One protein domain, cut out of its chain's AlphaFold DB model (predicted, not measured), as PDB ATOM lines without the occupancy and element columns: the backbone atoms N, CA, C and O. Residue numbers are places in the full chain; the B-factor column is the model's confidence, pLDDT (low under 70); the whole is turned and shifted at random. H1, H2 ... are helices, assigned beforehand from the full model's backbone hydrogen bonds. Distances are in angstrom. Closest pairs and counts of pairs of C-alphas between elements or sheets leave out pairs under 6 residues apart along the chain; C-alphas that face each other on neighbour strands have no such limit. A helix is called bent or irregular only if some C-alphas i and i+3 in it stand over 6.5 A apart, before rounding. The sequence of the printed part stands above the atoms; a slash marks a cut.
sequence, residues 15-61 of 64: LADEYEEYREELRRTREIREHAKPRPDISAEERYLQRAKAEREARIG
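Overview. This is residues 15 to 61 of the 64 residues of an uncharacterized protein of Achlya hypogyna (UniProt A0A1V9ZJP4). Two helices make the two arms of a wide, open V, and a link of residues 36 to 43 forms its corner. H1 is the longer arm and H2 the shorter one; the two arms do not fold back on each other, and there is no core between them. The printed part has 47 residues, with two named helices in the order H1, H2 and no named strand, and its class is all helix. It is extended, with a radius of gyration of the C-alphas of 15.6 A, and flat, with spans of 41 by 30 by 12 A.

Arrangement. The first helix, H1, takes residues 15 to 35, and these stand free together with residues 36 and 37. A short link of 8 residues leads to H2, residues 44 to 60. H1 and H2 are apart, with no C-alpha of the one within 8 A of the other. Residues 40 to 46 stand free, of which 44 to 46 belong to H2, and so do residues 48 to 61, of which 48 to 60 belong to H2. In both H1 and H2, every pair of O i and N i+4 is within hydrogen-bond range.

Along the chain. H1 begins at C-alpha 15, at (-18.984, -36.401, -28.579), and ends at C-alpha 35, at (-45.735, -34.816, -42.953), 30.4 A from its first C-alpha. H2 measures 24.7 A from C-alpha 44 to C-alpha 60, which is at (-40.348, -64.045, -41.183). Neither helix is bent.

Size, cuts and confidence. The two C-alphas farthest apart are those of Leu 15 and Asp 41, at 44.0 A. The C-alphas of Leu 15 and Gly 61, the first and last printed residues, are 35.6 A apart. The printed part has no cut. Its mean pLDDT is 79.4, and residues 35 to 42 and residue 61 are under 70 in this predicted model.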
ATOM      1  N   LEU A  15     -17.666 -36.200 -29.191       82.50
ATOM      2  CA  LEU A  15     -18.984 -36.401 -28.579       82.50
ATOM      3  C   LEU A  15     -19.962 -35.255 -28.899       82.50
ATOM      4  O   LEU A  15     -21.178 -35.453 -28.909       82.50
ATOM      5  N   ALA A  16     -19.445 -34.046 -29.137       80.62
ATOM      6  CA  ALA A  16     -20.271 -32.907 -29.531       80.62
ATOM      7  C   ALA A  16     -20.888 -33.115 -30.923       80.62
ATOM      8  O   ALA A  16     -22.068 -32.811 -31.113       80.62
ATOM      9  N   ASP A  17     -20.116 -33.683 -31.850       85.00
ATOM     10  CA  ASP A  17     -20.560 -33.977 -33.211       85.00
ATOM     11  C   ASP A  17     -21.590 -35.116 -33.203       85.00
ATOM     12  O   ASP A  17     -22.675 -34.967 -33.767       85.00
ATOM     13  N   GLU A  18     -21.323 -36.200 -32.461       83.88
ATOM     14  CA  GLU A  18     -22.272 -37.315 -32.287       83.88
ATOM     15  C   GLU A  18     -23.616 -36.847 -31.700       83.88
ATOM     16  O   GLU A  18     -24.695 -37.316 -32.082       83.88
ATOM     17  N   TYR A  19     -23.574 -35.897 -30.764       86.88
ATOM     18  CA  TYR A  19     -24.783 -35.333 -30.179       86.88
ATOM     19  C   TYR A  19     -25.576 -34.490 -31.184       86.88
ATOM     20  O   TYR A  19     -26.808 -34.564 -31.209       86.88
ATOM     21  N   GLU A  20     -24.903 -33.696 -32.016       86.62
ATOM     22  CA  GLU A  20     -25.572 -32.877 -33.027       86.62
ATOM     23  C   GLU A  20     -26.192 -33.750 -34.130       86.62
ATOM     24  O   GLU A  20     -27.352 -33.535 -34.499       86.62
ATOM     25  N   GLU A  21     -25.506 -34.814 -34.557       92.00
ATOM     26  CA  GLU A  21     -26.058 -35.828 -35.466       92.00
ATOM     27  C   GLU A  21     -27.344 -36.457 -34.907       92.00
ATOM     28  O   GLU A  21     -28.369 -36.527 -35.596       92.00
ATOM     29  N   TYR A  22     -27.338 -36.841 -33.627       89.19
ATOM     30  CA  TYR A  22     -28.522 -37.385 -32.962       89.19
ATOM     31  C   TYR A  22     -29.694 -36.387 -32.936       89.19
ATOM     32  O   TYR A  22     -30.860 -36.754 -33.134       89.19
ATOM     33  N   ARG A  23     -29.417 -35.093 -32.729       92.50
ATOM     34  CA  ARG A  23     -30.456 -34.051 -32.768       92.50
ATOM     35  C   ARG A  23     -31.048 -33.882 -34.159       92.50
ATOM     36  O   ARG A  23     -32.268 -33.708 -34.272       92.50
ATOM     37  N   GLU A  24     -30.226 -33.935 -35.203       92.44
ATOM     38  CA  GLU A  24     -30.713 -33.895 -36.579       92.44
ATOM     39  C   GLU A  24     -31.621 -35.087 -36.895       92.44
ATOM     40  O   GLU A  24     -32.684 -34.907 -37.497       92.44
ATOM     41  N   GLU A  25     -31.261 -36.293 -36.452       89.50
ATOM     42  CA  GLU A  25     -32.064 -37.497 -36.677       89.50
ATOM     43  C   GLU A  25     -33.452 -37.393 -36.021       89.50
ATOM     44  O   GLU A  25     -34.483 -37.694 -36.645       89.50
ATOM     45  N   LEU A  26     -33.514 -36.889 -34.784       88.06
ATOM     46  CA  LEU A  26     -34.780 -36.641 -34.091       88.06
ATOM     47  C   LEU A  26     -35.646 -35.611 -34.823       88.06
ATOM     48  O   LEU A  26     -36.869 -35.777 -34.909       88.06
ATOM     49  N   ARG A  27     -35.023 -34.563 -35.373       89.38
ATOM     50  CA  ARG A  27     -35.714 -33.543 -36.168       89.38
ATOM     51  C   ARG A  27     -36.305 -34.142 -37.443       89.38
ATOM     52  O   ARG A  27     -37.508 -34.006 -37.658       89.38
ATOM     53  N   ARG A  28     -35.509 -34.888 -38.218       85.69
ATOM     54  CA  ARG A  28     -35.964 -35.580 -39.440       85.69
ATOM     55  C   ARG A  28     -37.101 -36.554 -39.139       85.69
ATOM     56  O   ARG A  28     -38.111 -36.575 -39.837       85.69
ATOM     57  N   THR A  29     -36.993 -37.318 -38.054       83.94
ATOM     58  CA  THR A  29     -38.043 -38.256 -37.628       83.94
ATOM     59  C   THR A  29     -39.344 -37.535 -37.281       83.94
ATOM     60  O   THR A  29     -40.435 -38.019 -37.595       83.94
ATOM     61  N   ARG A  30     -39.253 -36.371 -36.629       81.44
ATOM     62  CA  ARG A  30     -40.416 -35.543 -36.306       81.44
ATOM     63  C   ARG A  30     -41.065 -34.977 -37.565       81.44
ATOM     64  O   ARG A  30     -42.279 -35.088 -37.689       81.44
ATOM     65  N   GLU A  31     -40.275 -34.457 -38.498       82.50
ATOM     66  CA  GLU A  31     -40.761 -33.954 -39.789       82.50
ATOM     67  C   GLU A  31     -41.457 -35.060 -40.590       82.50
ATOM     68  O   GLU A  31     -42.563 -34.859 -41.083       82.50
ATOM     69  N   ILE A  32     -40.887 -36.269 -40.634       79.62
ATOM     70  CA  ILE A  32     -41.526 -37.429 -41.274       79.62
ATOM     71  C   ILE A  32     -42.879 -37.732 -40.625       79.62
ATOM     72  O   ILE A  32     -43.847 -37.986 -41.334       79.62
ATOM     73  N   ARG A  33     -42.979 -37.692 -39.290       73.00
ATOM     74  CA  ARG A  33     -44.248 -37.926 -38.576       73.00
ATOM     75  C   ARG A  33     -45.270 -36.816 -38.801       73.00
ATOM     76  O   ARG A  33     -46.458 -37.104 -38.861       73.00
ATOM     77  N   GLU A  34     -44.823 -35.571 -38.903       77.19
ATOM     78  CA  GLU A  34     -45.682 -34.406 -39.128       77.19
ATOM     79  C   GLU A  34     -46.208 -34.364 -40.570       77.19
ATOM     80  O   GLU A  34     -47.395 -34.119 -40.799       77.19
ATOM     81  N   HIS A  35     -45.357 -34.695 -41.545       63.94
ATOM     82  CA  HIS A  35     -45.735 -34.816 -42.953       63.94
ATOM     83  C   HIS A  35     -46.500 -36.104 -43.265       63.94
ATOM     84  O   HIS A  35     -47.338 -36.115 -44.172       63.94
ATOM     85  N   ALA A  36     -46.285 -37.173 -42.498       69.19
ATOM     86  CA  ALA A  36     -47.143 -38.347 -42.499       69.19
ATOM     87  C   ALA A  36     -48.469 -38.005 -41.809       69.19
ATOM     88  O   ALA A  36     -48.737 -38.435 -40.687       69.19
ATOM     89  N   LYS A  37     -49.327 -37.236 -42.495       61.88
ATOM     90  CA  LYS A  37     -50.707 -37.034 -42.052       61.88
ATOM     91  C   LYS A  37     -51.309 -38.411 -41.758       61.88
ATOM     92  O   LYS A  37     -51.344 -39.252 -42.666       61.88
ATOM     93  N   PRO A  38     -51.774 -38.675 -40.525       60.47
ATOM     94  CA  PRO A  38     -52.497 -39.899 -40.246       60.47
ATOM     95  C   PRO A  38     -53.700 -39.927 -41.188       60.47
ATOM     96  O   PRO A  38     -54.534 -39.028 -41.112       60.47
ATOM     97  N   ARG A  39     -53.760 -40.905 -42.105       62.12
ATOM     98  CA  ARG A  39     -54.903 -41.054 -43.018       62.12
ATOM     99  C   ARG A  39     -56.176 -41.045 -42.159       62.12
ATOM    100  O   ARG A  39     -56.291 -41.922 -41.292       62.12
ATOM    101  N   PRO A  40     -57.059 -40.040 -42.313       61.31
ATOM    102  CA  PRO A  40     -58.210 -39.860 -41.427       61.31
ATOM    103  C   PRO A  40     -59.228 -40.998 -41.572       61.31
ATOM    104  O   PRO A  40     -60.061 -41.193 -40.697       61.31
ATOM    105  N   ASP A  41     -59.087 -41.788 -42.634       67.44
ATOM    106  CA  ASP A  41     -60.011 -42.840 -43.046       67.44
ATOM    107  C   ASP A  41     -59.711 -44.197 -42.389       67.44
ATOM    108  O   ASP A  41     -60.480 -45.136 -42.552       67.44
ATOM    109  N   ILE A  42     -58.582 -44.321 -41.679       67.62
ATOM    110  CA  ILE A  42     -58.111 -45.591 -41.108       67.62
ATOM    111  C   ILE A  42     -58.306 -45.566 -39.596       67.62
ATOM    112  O   ILE A  42     -57.701 -44.730 -38.908       67.62
ATOM    113  N   SER A  43     -59.103 -46.503 -39.079       77.94
ATOM    114  CA  SER A  43     -59.376 -46.606 -37.643       77.94
ATOM    115  C   SER A  43     -58.099 -46.940 -36.851       77.94
ATOM    116  O   SER A  43     -57.122 -47.477 -37.385       77.94
ATOM    117  N   ALA A  44     -58.076 -46.630 -35.551       74.81
ATOM    118  CA  ALA A  44     -56.936 -46.964 -34.690       74.81
ATOM    119  C   ALA A  44     -56.628 -48.477 -34.682       74.81
ATOM    120  O   ALA A  44     -55.463 -48.874 -34.608       74.81
ATOM    121  N   GLU A  45     -57.663 -49.307 -34.820       78.44
ATOM    122  CA  GLU A  45     -57.573 -50.765 -34.881       78.44
ATOM    123  C   GLU A  45     -56.910 -51.245 -36.179       78.44
ATOM    124  O   GLU A  45     -55.985 -52.056 -36.153       78.44
ATOM    125  N   GLU A  46     -57.285 -50.670 -37.321       77.62
ATOM    126  CA  GLU A  46     -56.683 -51.009 -38.614       77.62
ATOM    127  C   GLU A  46     -55.192 -50.648 -38.671       77.62
ATOM    128  O   GLU A  46     -54.388 -51.390 -39.242       77.62
ATOM    129  N   ARG A  47     -54.786 -49.548 -38.024       77.62
ATOM    130  CA  ARG A  47     -53.363 -49.184 -37.902       77.62
ATOM    131  C   ARG A  47     -52.585 -50.192 -37.069       77.62
ATOM    132  O   ARG A  47     -51.455 -50.533 -37.423       77.62
ATOM    133  N   TYR A  48     -53.177 -50.672 -35.978       82.00
ATOM    134  CA  TYR A  48     -52.569 -51.706 -35.145       82.00
ATOM    135  C   TYR A  48     -52.372 -53.004 -35.938       82.00
ATOM    136  O   TYR A  48     -51.274 -53.561 -35.940       82.00
ATOM    137  N   LEU A  49     -53.388 -53.429 -36.696       85.44
ATOM    138  CA  LEU A  49     -53.312 -54.612 -37.557       85.44
ATOM    139  C   LEU A  49     -52.245 -54.474 -38.652       85.44
ATOM    140  O   LEU A  49     -51.483 -55.413 -38.884       85.44
ATOM    141  N   GLN A  50     -52.137 -53.308 -39.297       84.00
ATOM    142  CA  GLN A  50     -51.086 -53.044 -40.287       84.00
ATOM    143  C   GLN A  50     -49.685 -53.115 -39.672       84.00
ATOM    144  O   GLN A  50     -48.788 -53.718 -40.266       84.00
ATOM    145  N   ARG A  51     -49.498 -52.551 -38.472       83.00
ATOM    146  CA  ARG A  51     -48.217 -52.594 -37.753       83.00
ATOM    147  C   ARG A  51     -47.840 -54.020 -37.353       83.00
ATOM    148  O   ARG A  51     -46.728 -54.450 -37.637       83.00
ATOM    149  N   ALA A  52     -48.781 -54.772 -36.786       84.44
ATOM    150  CA  ALA A  52     -48.573 -56.165 -36.400       84.44
ATOM    151  C   ALA A  52     -48.265 -57.063 -37.613       84.44
ATOM    152  O   ALA A  52     -47.401 -57.939 -37.545       84.44
ATOM    153  N   LYS A  53     -48.933 -56.826 -38.751       87.06
ATOM    154  CA  LYS A  53     -48.651 -57.531 -40.009       87.06
ATOM    155  C   LYS A  53     -47.242 -57.222 -40.518       87.06
ATOM    156  O   LYS A  53     -46.516 -58.151 -40.858       87.06
ATOM    157  N   ALA A  54     -46.837 -55.952 -40.513       84.94
ATOM    158  CA  ALA A  54     -45.498 -55.541 -40.928       84.94
ATOM    159  C   ALA A  54     -44.394 -56.118 -40.019       84.94
ATOM    160  O   ALA A  54     -43.394 -56.621 -40.524       84.94
ATOM    161  N   GLU A  55     -44.587 -56.112 -38.695       80.94
ATOM    162  CA  GLU A  55     -43.651 -56.724 -37.736       80.94
ATOM    163  C   GLU A  55     -43.518 -58.237 -37.947       80.94
ATOM    164  O   GLU A  55     -42.414 -58.788 -37.909       80.94
ATOM    165  N   ARG A  56     -44.634 -58.920 -38.225       81.88
ATOM    166  CA  ARG A  56     -44.635 -60.346 -38.561       81.88
ATOM    167  C   ARG A  56     -43.897 -60.620 -39.874       81.88
ATOM    168  O   ARG A  56     -43.105 -61.556 -39.924       81.88
ATOM    169  N   GLU A  57     -44.137 -59.828 -40.916       78.00
ATOM    170  CA  GLU A  57     -43.466 -59.968 -42.218       78.00
ATOM    171  C   GLU A  57     -41.949 -59.742 -42.111       78.00
ATOM    172  O   GLU A  57     -41.183 -60.534 -42.663       78.00
ATOM    173  N   ALA A  58     -41.515 -58.738 -41.339       78.06
ATOM    174  CA  ALA A  58     -40.101 -58.476 -41.067       78.06
ATOM    175  C   ALA A  58     -39.434 -59.640 -40.315       78.06
ATOM    176  O   ALA A  58     -38.338 -60.067 -40.666       78.06
ATOM    177  N   ARG A  59     -40.117 -60.211 -39.313       73.06
ATOM    178  CA  ARG A  59     -39.593 -61.344 -38.533       73.06
ATOM    179  C   ARG A  59     -39.469 -62.634 -39.349       73.06
ATOM    180  O   ARG A  59     -38.590 -63.440 -39.068       73.06
ATOM    181  N   ILE A  60     -40.352 -62.846 -40.326       81.00
ATOM    182  CA  ILE A  60     -40.348 -64.045 -41.183       81.00
ATOM    183  C   ILE A  60     -39.411 -63.855 -42.399       81.00
ATOM    184  O   ILE A  60     -39.195 -64.796 -43.156       81.00
ATOM    185  N   GLY A  61     -38.813 -62.671 -42.585       64.94
ATOM    186  CA  GLY A  61     -37.933 -62.388 -43.726       64.94
ATOM    187  C   GLY A  61     -38.678 -62.346 -45.066       64.94
ATOM    188  O   GLY A  61     -38.086 -62.585 -46.112       64.94
TER     189      GLY A  61